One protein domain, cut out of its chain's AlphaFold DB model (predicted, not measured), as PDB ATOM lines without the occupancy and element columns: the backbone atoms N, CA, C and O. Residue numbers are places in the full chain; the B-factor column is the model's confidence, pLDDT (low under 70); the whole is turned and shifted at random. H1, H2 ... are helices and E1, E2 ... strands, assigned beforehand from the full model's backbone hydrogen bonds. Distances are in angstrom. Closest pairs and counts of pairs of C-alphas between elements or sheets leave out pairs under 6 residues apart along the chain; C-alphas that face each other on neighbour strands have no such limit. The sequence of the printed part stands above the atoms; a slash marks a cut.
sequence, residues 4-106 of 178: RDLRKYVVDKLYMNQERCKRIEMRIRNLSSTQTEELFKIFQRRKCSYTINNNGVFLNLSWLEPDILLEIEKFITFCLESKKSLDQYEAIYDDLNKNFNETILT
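This is residues 4 to 106 of the 178 residues of an uncharacterized protein of viral metagenome (UniProt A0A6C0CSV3). Two long helices, H1 and H3, reach out from a small compact body toward opposite ends of the model. In the body the last turns of H1, the short helix H2 and the early turns of H3 come together, and the small hairpin E1-E2 sits beyond them. The printed part has 103 residues, with three named helices and two named strands in the order H1, H2, E1, E2, H3; the class is mostly helix and the two-stranded sheet, E1 - E2, is antiparallel. The whole is extended, with a radius of gyration of the C-alphas of 20.8 A, and its outline is flat, 77 by 40 by 21 A.

H1, residues 4 to 29, begins with C-alpha 4 at (206.604, 194.268, 114.298) and is 38.3 A long. H2 is residues 33 to 45, 18.7 A. E1 is residues 50 to 53 and E2 residues 56 to 59. H3, residues 66 to 106, is 60.4 A long and ends with C-alpha 106 at (175.348, 176.827, 183.728).

H1 touches H3 with residues 24 to 28 alone, closest at the C-alphas of Ile 24 and Glu 73, 7.0 A. They run the same way at a shallow tilt of 34.9 degrees, only just short of steep. H2 touches residues 72 to 79 of H3, closest at the C-alphas of Leu 39 and Ile 72, 7.4 A. The hairpin E1 and E2 has N 51 and O 58 within hydrogen-bond range at 2.9 A; H1 is apart from both strands. In H1 and H2 every O i to N i+4 pair is within hydrogen-bond range, in H3 36 of 37.

Residues 4 to 13 and 81 to 106 stand free; the body without them spans 33 by 26 by 20 A. The printed part has no cut and no long link. Residue 4 and residues 101 to 106 have pLDDT under 70.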
ATOM      1  N   ARG A   4     207.925 194.007 113.701       68.38
ATOM      2  CA  ARG A   4     206.604 194.268 114.298       68.38
ATOM      3  C   ARG A   4     206.283 193.344 115.480       68.38
ATOM      4  O   ARG A   4     205.714 193.810 116.461       68.38
ATOM      5  N   ASP A   5     206.710 192.086 115.424       74.12
ATOM      6  CA  ASP A   5     206.471 191.092 116.479       74.12
ATOM      7  C   ASP A   5     207.352 191.375 117.707       74.12
ATOM      8  O   ASP A   5     206.904 191.247 118.843       74.12
ATOM      9  N   LEU A   6     208.582 191.859 117.481       74.00
ATOM     10  CA  LEU A   6     209.487 192.327 118.538       74.00
ATOM     11  C   LEU A   6     208.934 193.549 119.271       74.00
ATOM     12  O   LEU A   6     208.945 193.577 120.498       74.00
ATOM     13  N   ARG A   7     208.412 194.545 118.540       74.94
ATOM     14  CA  ARG A   7     207.778 195.716 119.167       74.94
ATOM     15  C   ARG A   7     206.577 195.317 120.019       74.94
ATOM     16  O   ARG A   7     206.466 195.797 121.140       74.94
ATOM     17  N   LYS A   8     205.725 194.421 119.514       76.19
ATOM     18  CA  LYS A   8     204.568 193.921 120.264       76.19
ATOM     19  C   LYS A   8     204.995 193.208 121.553       76.19
ATOM     20  O   LYS A   8     204.532 193.578 122.622       76.19
ATOM     21  N   TYR A   9     205.960 192.289 121.472       76.50
ATOM     22  CA  TYR A   9     206.488 191.582 122.645       76.50
ATOM     23  C   TYR A   9     207.087 192.523 123.704       76.50
ATOM     24  O   TYR A   9     206.859 192.342 124.898       76.50
ATOM     25  N   VAL A  10     207.843 193.542 123.284       75.75
ATOM     26  CA  VAL A  10     208.435 194.521 124.212       75.75
ATOM     27  C   VAL A  10     207.354 195.347 124.910       75.75
ATOM     28  O   VAL A  10     207.431 195.539 126.122       75.75
ATOM     29  N   VAL A  11     206.335 195.799 124.173       75.06
ATOM     30  CA  VAL A  11     205.206 196.553 124.740       75.06
ATOM     31  C   VAL A  11     204.416 195.693 125.728       75.06
ATOM     32  O   VAL A  11     204.172 196.133 126.851       75.06
ATOM     33  N   ASP A  12     204.100 194.450 125.360       72.44
ATOM     34  CA  ASP A  12     203.368 193.519 126.226       72.44
ATOM     35  C   ASP A  12     204.161 193.217 127.513       72.44
ATOM     36  O   ASP A  12     203.608 193.220 128.616       72.44
ATOM     37  N   LYS A  13     205.484 193.039 127.402       74.81
ATOM     38  CA  LYS A  13     206.372 192.819 128.555       74.81
ATOM     39  C   LYS A  13     206.420 194.026 129.499       74.81
ATOM     40  O   LYS A  13     206.413 193.846 130.716       74.81
ATOM     41  N   LEU A  14     206.454 195.246 128.960       72.62
ATOM     42  CA  LEU A  14     206.427 196.474 129.760       72.62
ATOM     43  C   LEU A  14     205.090 196.642 130.494       72.62
ATOM     44  O   LEU A  14     205.085 196.967 131.683       72.62
ATOM     45  N   TYR A  15     203.973 196.351 129.823       73.06
ATOM     46  CA  TYR A  15     202.638 196.440 130.416       73.06
ATOM     47  C   TYR A  15     202.464 195.459 131.589       73.06
ATOM     48  O   TYR A  15     201.985 195.834 132.660       73.06
ATOM     49  N   MET A  16     202.949 194.222 131.441       72.06
ATOM     50  CA  MET A  16     202.894 193.208 132.506       72.06
ATOM     51  C   MET A  16     203.693 193.601 133.755       72.06
ATOM     52  O   MET A  16     203.252 193.346 134.880       72.06
ATOM     53  N   ASN A  17     204.842 194.258 133.577       78.69
ATOM     54  CA  ASN A  17     205.626 194.778 134.696       78.69
ATOM     55  C   ASN A  17     204.900 195.916 135.421       78.69
ATOM     56  O   ASN A  17     204.894 195.948 136.650       78.69
ATOM     57  N   GLN A  18     204.232 196.807 134.685       82.12
ATOM     58  CA  GLN A  18     203.485 197.911 135.285       82.12
ATOM     59  C   GLN A  18     202.324 197.412 136.156       82.12
ATOM     60  O   GLN A  18     202.146 197.881 137.282       82.12
ATOM     61  N   GLU A  19     201.572 196.419 135.682       84.06
ATOM     62  CA  GLU A  19     200.490 195.805 136.460       84.06
ATOM     63  C   GLU A  19     201.011 195.090 137.714       84.06
ATOM     64  O   GLU A  19     200.378 195.128 138.772       84.06
ATOM     65  N   ARG A  20     202.195 194.475 137.636       84.50
ATOM     66  CA  ARG A  20     202.852 193.864 138.799       84.50
ATOM     67  C   ARG A  20     203.238 194.912 139.843       84.50
ATOM     68  O   ARG A  20     202.908 194.736 141.016       84.50
ATOM     69  N   CYS A  21     203.833 196.026 139.420       84.75
ATOM     70  CA  CYS A  21     204.176 197.137 140.310       84.75
ATOM     71  C   CYS A  21     202.938 197.734 140.995       84.75
ATOM     72  O   CYS A  21     202.965 197.930 142.208       84.75
ATOM     73  N   LYS A  22     201.830 197.939 140.267       86.94
ATOM     74  CA  LYS A  22     200.562 198.426 140.850       86.94
ATOM     75  C   LYS A  22     200.011 197.484 141.919       86.94
ATOM     76  O   LYS A  22     199.568 197.928 142.976       86.94
ATOM     77  N   ARG A  23     200.045 196.167 141.671       88.69
ATOM     78  CA  ARG A  23     199.605 195.173 142.665       88.69
ATOM     79  C   ARG A  23     200.456 195.227 143.927       88.69
ATOM     80  O   ARG A  23     199.912 195.137 145.024       88.69
ATOM     81  N   ILE A  24     201.768 195.364 143.773       88.31
ATOM     82  CA  ILE A  24     202.695 195.480 144.900       88.31
ATOM     83  C   ILE A  24     202.422 196.764 145.676       88.31
ATOM     84  O   ILE A  24     202.258 196.697 146.887       88.31
ATOM     85  N   GLU A  25     202.272 197.897 144.995       89.19
ATOM     86  CA  GLU A  25     201.943 199.177 145.626       89.19
ATOM     87  C   GLU A  25     200.671 199.084 146.479       89.19
ATOM     88  O   GLU A  25     200.674 199.467 147.650       89.19
ATOM     89  N   MET A  26     199.598 198.512 145.929       89.19
ATOM     90  CA  MET A  26     198.341 198.335 146.655       89.19
ATOM     91  C   MET A  26     198.512 197.453 147.897       89.19
ATOM     92  O   MET A  26     197.934 197.737 148.944       89.19
ATOM     93  N   ARG A  27     199.324 196.394 147.808       89.19
ATOM     94  CA  ARG A  27     199.602 195.525 148.956       89.19
ATOM     95  C   ARG A  27     200.469 196.214 150.007       89.19
ATOM     96  O   ARG A  27     200.208 196.018 151.186       89.19
ATOM     97  N   ILE A  28     201.440 197.030 149.596       88.81
ATOM     98  CA  ILE A  28     202.285 197.807 150.513       88.81
ATOM     99  C   ILE A  28     201.434 198.791 151.321       88.81
ATOM    100  O   ILE A  28     201.632 198.901 152.525       88.81
ATOM    101  N   ARG A  29     200.436 199.442 150.707       87.12
ATOM    102  CA  ARG A  29     199.519 200.348 151.428       87.12
ATOM    103  C   ARG A  29     198.702 199.658 152.526       87.12
ATOM    104  O   ARG A  29     198.277 200.324 153.460       87.12
ATOM    105  N   ASN A  30     198.485 198.347 152.414       87.44
ATOM    106  CA  ASN A  30     197.756 197.557 153.408       87.44
ATOM    107  C   ASN A  30     198.655 197.035 154.543       87.44
ATOM    108  O   ASN A  30     198.151 196.386 155.463       87.44
ATOM    109  N   LEU A  31     199.970 197.262 154.470       88.00
ATOM    110  CA  LEU A  31     200.900 196.887 155.528       88.00
ATOM    111  C   LEU A  31     200.800 197.858 156.707       88.00
ATOM    112  O   LEU A  31     200.482 199.037 156.560       88.00
ATOM    113  N   SER A  32     201.112 197.348 157.895       89.88
ATOM    114  CA  SER A  32     201.289 198.179 159.091       89.88
ATOM    115  C   SER A  32     202.569 199.023 159.010       89.88
ATOM    116  O   SER A  32     203.464 198.760 158.197       89.88
ATOM    117  N   SER A  33     202.686 200.034 159.874       89.31
ATOM    118  CA  SER A  33     203.875 200.896 159.947       89.31
ATOM    119  C   SER A  33     205.156 200.092 160.190       89.31
ATOM    120  O   SER A  33     206.124 200.246 159.451       89.31
ATOM    121  N   THR A  34     205.132 199.156 161.139       90.69
ATOM    122  CA  THR A  34     206.279 198.295 161.475       90.69
ATOM    123  C   THR A  34     206.688 197.395 160.308       90.69
ATOM    124  O   THR A  34     207.871 197.255 160.004       90.69
ATOM    125  N   GLN A  35     205.720 196.829 159.584       90.06
ATOM    126  CA  GLN A  35     205.988 196.045 158.374       90.06
ATOM    127  C   GLN A  35     206.569 196.907 157.248       90.06
ATOM    128  O   GLN A  35     207.406 196.432 156.483       90.06
ATOM    129  N   THR A  36     206.150 198.169 157.153       90.19
ATOM    130  CA  THR A  36     206.683 199.125 156.173       90.19
ATOM    131  C   THR A  36     208.133 199.500 156.495       90.19
ATOM    132  O   THR A  36     208.953 199.608 155.585       90.19
ATOM    133  N   GLU A  37     208.487 199.623 157.775       91.00
ATOM    134  CA  GLU A  37     209.874 199.821 158.217       91.00
ATOM    135  C   GLU A  37     210.761 198.609 157.905       91.00
ATOM    136  O   GLU A  37     211.866 198.767 157.382       91.00
ATOM    137  N   GLU A  38     210.282 197.389 158.163       91.19
ATOM    138  CA  GLU A  38     211.006 196.162 157.798       91.19
ATOM    139  C   GLU A  38     211.173 196.027 156.282       91.19
ATOM    140  O   GLU A  38     212.259 195.707 155.792       91.19
ATOM    141  N   LEU A  39     210.132 196.363 155.520       91.25
ATOM    142  CA  LEU A  39     210.218 196.435 154.067       91.25
ATOM    143  C   LEU A  39     211.276 197.459 153.627       91.25
ATOM    144  O   LEU A  39     212.054 197.200 152.707       91.25
ATOM    145  N   PHE A  40     211.371 198.597 154.317       90.44
ATOM    146  CA  PHE A  40     212.402 199.591 154.045       90.44
ATOM    147  C   PHE A  40     213.821 199.077 154.306       90.44
ATOM    148  O   PHE A  40     214.730 199.359 153.518       90.44
ATOM    149  N   LYS A  41     214.023 198.233 155.323       90.94
ATOM    150  CA  LYS A  41     215.319 197.572 155.559       90.94
ATOM    151  C   LYS A  41     215.732 196.663 154.396       90.94
ATOM    152  O   LYS A  41     216.925 196.571 154.098       90.94
ATOM    153  N   ILE A  42     214.780 196.030 153.702       89.69
ATOM    154  CA  ILE A  42     215.061 195.239 152.487       89.69
ATOM    155  C   ILE A  42     215.599 196.155 151.380       89.69
ATOM    156  O   ILE A  42     216.639 195.860 150.781       89.69
ATOM    157  N   PHE A  43     214.959 197.308 151.164       88.81
ATOM    158  CA  PHE A  43     215.416 198.294 150.179       88.81
ATOM    159  C   PHE A  43     216.811 198.846 150.497       88.81
ATOM    160  O   PHE A  43     217.640 198.967 149.589       88.81
ATOM    161  N   GLN A  44     217.099 199.118 151.773       88.69
ATOM    162  CA  GLN A  44     218.422 199.562 152.222       88.69
ATOM    163  C   GLN A  44     219.498 198.495 151.993       88.69
ATOM    164  O   GLN A  44     220.565 198.800 151.457       88.69
ATOM    165  N   ARG A  45     219.217 197.232 152.339       90.69
ATOM    166  CA  ARG A  45     220.157 196.112 152.157       90.69
ATOM    167  C   ARG A  45     220.555 195.928 150.694       90.69
ATOM    168  O   ARG A  45     221.714 195.646 150.401       90.69
ATOM    169  N   ARG A  46     219.598 196.113 149.784       86.94
ATOM    170  CA  ARG A  46     219.799 196.024 148.331       86.94
ATOM    171  C   ARG A  46     220.319 197.317 147.695       86.94
ATOM    172  O   ARG A  46     220.544 197.329 146.492       86.94
ATOM    173  N   LYS A  47     220.543 198.381 148.481       85.44
ATOM    174  CA  LYS A  47     221.023 199.699 148.024       85.44
ATOM    175  C   LYS A  47     220.169 200.289 146.893       85.44
ATOM    176  O   LYS A  47     220.695 200.804 145.908       85.44
ATOM    177  N   CYS A  48     218.848 200.205 147.034       85.06
ATOM    178  CA  CYS A  48     217.926 200.775 146.052       85.06
ATOM    179  C   CYS A  48     218.025 202.307 146.032       85.06
ATOM    180  O   CYS A  48     218.245 202.932 147.067       85.06
ATOM    181  N   SER A  49     217.799 202.922 144.871       85.56
ATOM    182  CA  SER A  49     217.698 204.379 144.769       85.56
ATOM    183  C   SER A  49     216.370 204.860 145.352       85.56
ATOM    184  O   SER A  49     215.302 204.552 144.821       85.56
ATOM    185  N   TYR A  50     216.438 205.630 146.434       88.62
ATOM    186  CA  TYR A  50     215.292 206.262 147.081       88.62
ATOM    187  C   TYR A  50     215.615 207.716 147.430       88.62
ATOM    188  O   TYR A  50     216.777 208.087 147.600       88.62
ATOM    189  N   THR A  51     214.576 208.531 147.578       88.19
ATOM    190  CA  THR A  51     214.693 209.931 147.995       88.19
ATOM    191  C   THR A  51     214.061 210.091 149.367       88.19
ATOM    192  O   THR A  51     212.934 209.652 149.574       88.19
ATOM    193  N   ILE A  52     214.763 210.724 150.306       89.12
ATOM    194  CA  ILE A  52     214.234 211.015 151.643       89.12
ATOM    195  C   ILE A  52     213.826 212.486 151.705       89.12
ATOM    196  O   ILE A  52     214.583 213.362 151.295       89.12
ATOM    197  N   ASN A  53     212.636 212.746 152.236       92.12
ATOM    198  CA  ASN A  53     212.158 214.067 152.629       92.12
ATOM    199  C   ASN A  53     211.647 214.003 154.083       92.12
ATOM    200  O   ASN A  53     211.429 212.916 154.616       92.12
ATOM    201  N   ASN A  54     211.388 215.148 154.715       88.81
ATOM    202  CA  ASN A  54     210.835 215.233 156.074       88.81
ATOM    203  C   ASN A  54     209.494 214.488 156.221       88.81
ATOM    204  O   ASN A  54     209.148 214.044 157.310       88.81
ATOM    205  N   ASN A  55     208.763 214.322 155.116       83.56
ATOM    206  CA  ASN A  55     207.473 213.632 155.073       83.56
ATOM    207  C   ASN A  55     207.590 212.119 154.823       83.56
ATOM    208  O   ASN A  55     206.573 211.429 154.837       83.56
ATOM    209  N   GLY A  56     208.789 211.601 154.545       85.69
ATOM    210  CA  GLY A  56     209.005 210.176 154.312       85.69
ATOM    211  C   GLY A  56     209.936 209.865 153.145       85.69
ATOM    212  O   GLY A  56     210.667 210.717 152.638       85.69
ATOM    213  N   VAL A  57     209.907 208.600 152.731       86.69
ATOM    214  CA  VAL A  57     210.790 208.052 151.701       86.69
ATOM    215  C   VAL A  57     210.007 207.775 150.424       86.69
ATOM    216  O   VAL A  57     208.994 207.080 150.440       86.69
ATOM    217  N   PHE A  58     210.510 208.286 149.305       87.31
ATOM    218  CA  PHE A  58     209.977 208.034 147.975       87.31
ATOM    219  C   PHE A  58     210.827 206.991 147.261       87.31
ATOM    220  O   PHE A  58     212.039 207.151 147.105       87.31
ATOM    221  N   LEU A  59     210.166 205.937 146.796       86.31
ATOM    222  CA  LEU A  59     210.774 204.845 146.051       86.31
ATOM    223  C   LEU A  59     210.023 204.653 144.733       86.31
ATOM    224  O   LEU A  59     208.799 204.533 144.721       86.31
ATOM    225  N   ASN A  60     210.759 204.580 143.625       86.06
ATOM    226  CA  ASN A  60     210.174 204.276 142.324       86.06
ATOM    227  C   ASN A  60     210.265 202.775 142.027       86.06
ATOM    228  O   ASN A  60     211.329 202.283 141.656       86.06
ATOM    229  N   LEU A  61     209.129 202.075 142.114       82.75
ATOM    230  CA  LEU A  61     209.020 200.635 141.839       82.75
ATOM    231  C   LEU A  61     209.456 200.240 140.417       82.75
ATOM    232  O   LEU A  61     209.917 199.122 140.208       82.75
ATOM    233  N   SER A  62     209.351 201.151 139.445       81.81
ATOM    234  CA  SER A  62     209.705 200.878 138.041       81.81
ATOM    235  C   SER A  62     211.210 200.757 137.803       81.81
ATOM    236  O   SER A  62     211.620 200.239 136.768       81.81
ATOM    237  N   TRP A  63     212.032 201.266 138.724       83.25
ATOM    238  CA  TRP A  63     213.493 201.229 138.618       83.25
ATOM    239  C   TRP A  63     214.119 200.071 139.393       83.25
ATOM    240  O   TRP A  63     215.335 199.903 139.352       83.25
ATOM    241  N   LEU A  64     213.310 199.279 140.101       83.88
ATOM    242  CA  LEU A  64     213.821 198.133 140.836       83.88
ATOM    243  C   LEU A  64     214.109 196.949 139.924       83.88
ATOM    244  O   LEU A  64     213.395 196.657 138.965       83.88
ATOM    245  N   GLU A  65     215.160 196.230 140.298       85.44
ATOM    246  CA  GLU A  65     215.529 194.969 139.683       85.44
ATOM    247  C   GLU A  65     214.439 193.909 139.944       85.44
ATOM    248  O   GLU A  65     213.865 193.867 141.042       85.44
ATOM    249  N   PRO A  66     214.133 193.032 138.966       83.25
ATOM    250  CA  PRO A  66     213.102 192.003 139.115       83.25
ATOM    251  C   PRO A  66     213.324 191.072 140.315       83.25
ATOM    252  O   PRO A  66     212.348 190.573 140.880       83.25
ATOM    253  N   ASP A  67     214.574 190.868 140.728       86.75
ATOM    254  CA  ASP A  67     214.922 190.038 141.883       86.75
ATOM    255  C   ASP A  67     214.466 190.672 143.198       86.75
ATOM    256  O   ASP A  67     213.890 189.998 144.056       86.75
ATOM    257  N   ILE A  68     214.642 191.989 143.332       87.19
ATOM    258  CA  ILE A  68     214.182 192.745 144.502       87.19
ATOM    259  C   ILE A  68     212.653 192.775 144.514       87.19
ATOM    260  O   ILE A  68     212.034 192.604 145.562       87.19
ATOM    261  N   LEU A  69     212.027 192.905 143.340       87.06
ATOM    262  CA  LEU A  69     210.572 192.842 143.205       87.06
ATOM    263  C   LEU A  69     210.003 191.497 143.683       87.06
ATOM    264  O   LEU A  69     208.974 191.456 144.359       87.06
ATOM    265  N   LEU A  70     210.689 190.397 143.372       89.25
ATOM    266  CA  LEU A  70     210.325 189.064 143.844       89.25
ATOM    267  C   LEU A  70     210.511 188.922 145.364       89.25
ATOM    268  O   LEU A  70     209.684 188.298 146.029       89.25
ATOM    269  N   GLU A  71     211.580 189.490 145.921       90.62
ATOM    270  CA  GLU A  71     211.836 189.497 147.367       90.62
ATOM    271  C   GLU A  71     210.728 190.245 148.128       90.62
ATOM    272  O   GLU A  71     210.198 189.729 149.114       90.62
ATOM    273  N   ILE A  72     210.293 191.397 147.609       90.88
ATOM    274  CA  ILE A  72     209.158 192.164 148.144       90.88
ATOM    275  C   ILE A  72     207.868 191.342 148.095       90.88
ATOM    276  O   ILE A  72     207.134 191.291 149.077       90.88
ATOM    277  N   GLU A  73     207.571 190.678 146.976       90.56
ATOM    278  CA  GLU A  73     206.365 189.849 146.861       90.56
ATOM    279  C   GLU A  73     206.355 188.690 147.861       90.56
ATOM    280  O   GLU A  73     205.307 188.393 148.445       90.56
ATOM    281  N   LYS A  74     207.513 188.062 148.091       92.88
ATOM    282  CA  LYS A  74     207.670 187.023 149.117       92.88
ATOM    283  C   LYS A  74     207.430 187.591 150.511       92.88
ATOM    284  O   LYS A  74     206.661 187.007 151.269       92.88
ATOM    285  N   PHE A  75     208.026 188.741 150.820       94.00
ATOM    286  CA  PHE A  75     207.835 189.410 152.104       94.00
ATOM    287  C   PHE A  75     206.366 189.781 152.346       94.00
ATOM    288  O   PHE A  75     205.806 189.468 153.391       94.00
ATOM    289  N   ILE A  76     205.702 190.371 151.352       91.31
ATOM    290  CA  ILE A  76     204.283 190.730 151.447       91.31
ATOM    291  C   ILE A  76     203.418 189.485 151.669       91.31
ATOM    292  O   ILE A  76     202.512 189.507 152.500       91.31
ATOM    293  N   THR A  77     203.689 188.397 150.943       92.12
ATOM    294  CA  THR A  77     202.968 187.125 151.122       92.12
ATOM    295  C   THR A  77     203.143 186.593 152.542       92.12
ATOM    296  O   THR A  77     202.154 186.238 153.178       92.12
ATOM    297  N   PHE A  78     204.368 186.635 153.066       94.00
ATOM    298  CA  PHE A  78     204.662 186.261 154.446       94.00
ATOM    299  C   PHE A  78     203.880 187.115 155.458       94.00
ATOM    300  O   PHE A  78     203.281 186.573 156.382       94.00
ATOM    301  N   CYS A  79     203.810 188.437 155.268       92.31
ATOM    302  CA  CYS A  79     203.034 189.310 156.154       92.31
ATOM    303  C   CYS A  79     201.535 188.978 156.144       92.31
ATOM    304  O   CYS A  79     200.898 188.988 157.197       92.31
ATOM    305  N   LEU A  80     200.968 188.681 154.971       90.06
ATOM    306  CA  LEU A  80     199.553 188.324 154.838       90.06
ATOM    307  C   LEU A  80     199.240 186.979 155.496       90.06
ATOM    308  O   LEU A  80     198.234 186.852 156.193       90.06
ATOM    309  N   GLU A  81     200.103 185.986 155.297       92.38
ATOM    310  CA  GLU A  81     199.958 184.669 155.910       92.38
ATOM    311  C   GLU A  81     200.112 184.740 157.431       92.38
ATOM    312  O   GLU A  81     199.287 184.195 158.163       92.38
ATOM    313  N   SER A  82     201.098 185.503 157.909       92.25
ATOM    314  CA  SER A  82     201.294 185.748 159.337       92.25
ATOM    315  C   SER A  82     200.080 186.426 159.966       92.25
ATOM    316  O   SER A  82     199.680 186.031 161.059       92.25
ATOM    317  N   LYS A  83     199.478 187.412 159.290       91.06
ATOM    318  CA  LYS A  83     198.268 188.077 159.781       91.06
ATOM    319  C   LYS A  83     197.102 187.097 159.870       91.06
ATOM    320  O   LYS A  83     196.503 186.963 160.925       91.06
ATOM    321  N   LYS A  84     196.857 186.335 158.801       92.38
ATOM    322  CA  LYS A  84     195.796 185.321 158.778       92.38
ATOM    323  C   LYS A  84     195.968 184.284 159.890       92.38
ATOM    324  O   LYS A  84     194.988 183.897 160.515       92.38
ATOM    325  N   SER A  85     197.195 183.820 160.118       92.94
ATOM    326  CA  SER A  85     197.478 182.867 161.192       92.94
ATOM    327  C   SER A  85     197.207 183.476 162.567       92.94
ATOM    328  O   SER A  85     196.660 182.791 163.423       92.94
ATOM    329  N   LEU A  86     197.569 184.742 162.779       92.06
ATOM    330  CA  LEU A  86     197.321 185.444 164.036       92.06
ATOM    331  C   LEU A  86     195.817 185.610 164.282       92.06
ATOM    332  O   LEU A  86     195.340 185.218 165.344       92.06
ATOM    333  N   ASP A  87     195.073 186.056 163.269       93.25
ATOM    334  CA  ASP A  87     193.615 186.215 163.329       93.25
ATOM    335  C   ASP A  87     192.916 184.879 163.672       93.25
ATOM    336  O   ASP A  87     191.945 184.842 164.426       93.25
ATOM    337  N   GLN A  88     193.424 183.750 163.158       93.62
ATOM    338  CA  GLN A  88     192.912 182.415 163.500       93.62
ATOM    339  C   GLN A  88     193.138 182.056 164.971       93.62
ATOM    340  O   GLN A  88     192.243 181.503 165.609       93.62
ATOM    341  N   TYR A  89     194.322 182.346 165.515       93.25
ATOM    342  CA  TYR A  89     194.608 182.087 166.925       93.25
ATOM    343  C   TYR A  89     193.765 182.963 167.851       93.25
ATOM    344  O   TYR A  89     193.306 182.477 168.884       93.25
ATOM    345  N   GLU A  90     193.540 184.220 167.473       92.44
ATOM    346  CA  GLU A  90     192.690 185.144 168.223       92.44
ATOM    347  C   GLU A  90     191.232 184.665 168.239       92.44
ATOM    348  O   GLU A  90     190.644 184.552 169.312       92.44
ATOM    349  N   ALA A  91     190.696 184.235 167.092       92.75
ATOM    350  CA  ALA A  91     189.352 183.660 167.019       92.75
ATOM    351  C   ALA A  91     189.190 182.419 167.917       92.75
ATOM    352  O   ALA A  91     188.218 182.309 168.660       92.75
ATOM    353  N   ILE A  92     190.168 181.505 167.903       92.00
ATOM    354  CA  ILE A  92     190.153 180.318 168.774       92.00
ATOM    355  C   ILE A  92     190.188 180.725 170.251       92.00
ATOM    356  O   ILE A  92     189.490 180.135 171.076       92.00
ATOM    357  N   TYR A  93     191.011 181.713 170.605       91.56
ATOM    358  CA  TYR A  93     191.099 182.204 171.976       91.56
ATOM    359  C   TYR A  93     189.771 182.806 172.448       91.56
ATOM    360  O   TYR A  93     189.307 182.484 173.545       91.56
ATOM    361  N   ASP A  94     189.140 183.622 171.609       91.62
ATOM    362  CA  ASP A  94     187.847 184.232 171.902       91.62
ATOM    363  C   ASP A  94     186.748 183.183 172.074       91.62
ATOM    364  O   ASP A  94     185.958 183.267 173.020       91.62
ATOM    365  N   ASP A  95     186.727 182.158 171.222       90.88
ATOM    366  CA  ASP A  95     185.781 181.048 171.329       90.88
ATOM    367  C   ASP A  95     185.984 180.259 172.629       90.88
ATOM    368  O   ASP A  95     185.021 179.962 173.340       90.88
ATOM    369  N   LEU A  96     187.229 179.955 173.007       86.62
ATOM    370  CA  LEU A  96     187.523 179.285 174.279       86.62
ATOM    371  C   LEU A  96     187.101 180.130 175.486       86.62
ATOM    372  O   LEU A  96     186.563 179.594 176.455       86.62
ATOM    373  N   ASN A  97     187.330 181.441 175.432       86.31
ATOM    374  CA  ASN A  97     186.987 182.345 176.523       86.31
ATOM    375  C   ASN A  97     185.465 182.503 176.680       86.31
ATOM    376  O   ASN A  97     184.967 182.518 177.806       86.31
ATOM    377  N   LYS A  98     184.709 182.559 175.575       85.94
ATOM    378  CA  LYS A  98     183.235 182.557 175.607       85.94
ATOM    379  C   LYS A  98     182.694 181.284 176.252       85.94
ATOM    380  O   LYS A  98     181.972 181.372 177.241       85.94
ATOM    381  N   ASN A  99     183.140 180.121 175.773       77.06
ATOM    382  CA  ASN A  99     182.720 178.830 176.318       77.06
ATOM    383  C   ASN A  99     183.051 178.710 177.814       77.06
ATOM    384  O   ASN A  99     182.213 178.281 178.601       77.06
ATOM    385  N   PHE A 100     184.245 179.137 178.242       75.12
ATOM    386  CA  PHE A 100     184.632 179.103 179.655       75.12
ATOM    387  C   PHE A 100     183.697 179.938 180.546       75.12
ATOM    388  O   PHE A 100     183.319 179.491 181.627       75.12
ATOM    389  N   ASN A 101     183.290 181.124 180.089       67.62
ATOM    390  CA  ASN A 101     182.395 181.996 180.851       67.62
ATOM    391  C   ASN A 101     180.943 181.485 180.862       67.62
ATOM    392  O   ASN A 101     180.258 181.638 181.870       67.62
ATOM    393  N   GLU A 102     180.485 180.838 179.789       60.75
ATOM    394  CA  GLU A 102     179.155 180.213 179.722       60.75
ATOM    395  C   GLU A 102     179.054 178.945 180.586       60.75
ATOM    396  O   GLU A 102     178.030 178.713 181.231       60.75
ATOM    397  N   THR A 103     180.131 178.155 180.675       55.94
ATOM    398  CA  THR A 103     180.151 176.939 181.515       55.94
ATOM    399  C   THR A 103     180.069 177.283 183.009       55.94
ATOM    400  O   THR A 103     179.392 176.601 183.768       55.94
ATOM    401  N   ILE A 104     180.684 178.394 183.438       55.91
ATOM    402  CA  ILE A 104     180.580 178.883 184.826       55.91
ATOM    403  C   ILE A 104     179.142 179.297 185.180       55.91
ATOM    404  O   ILE A 104     178.742 179.169 186.329       55.91
ATOM    405  N   LEU A 105     178.361 179.790 184.216       53.97
ATOM    406  CA  LEU A 105     176.987 180.249 184.453       53.97
ATOM    407  C   LEU A 105     175.954 179.112 184.469       53.97
ATOM    408  O   LEU A 105     174.839 179.317 184.940       53.97
ATOM    409  N   THR A 106     176.292 177.941 183.927       49.78
ATOM    410  CA  THR A 106     175.348 176.827 183.728       49.78
ATOM    411  C   THR A 106     175.448 175.737 184.795       49.78
ATOM    412  O   THR A 106     174.469 175.029 185.008       49.78
TER     413      THR A 106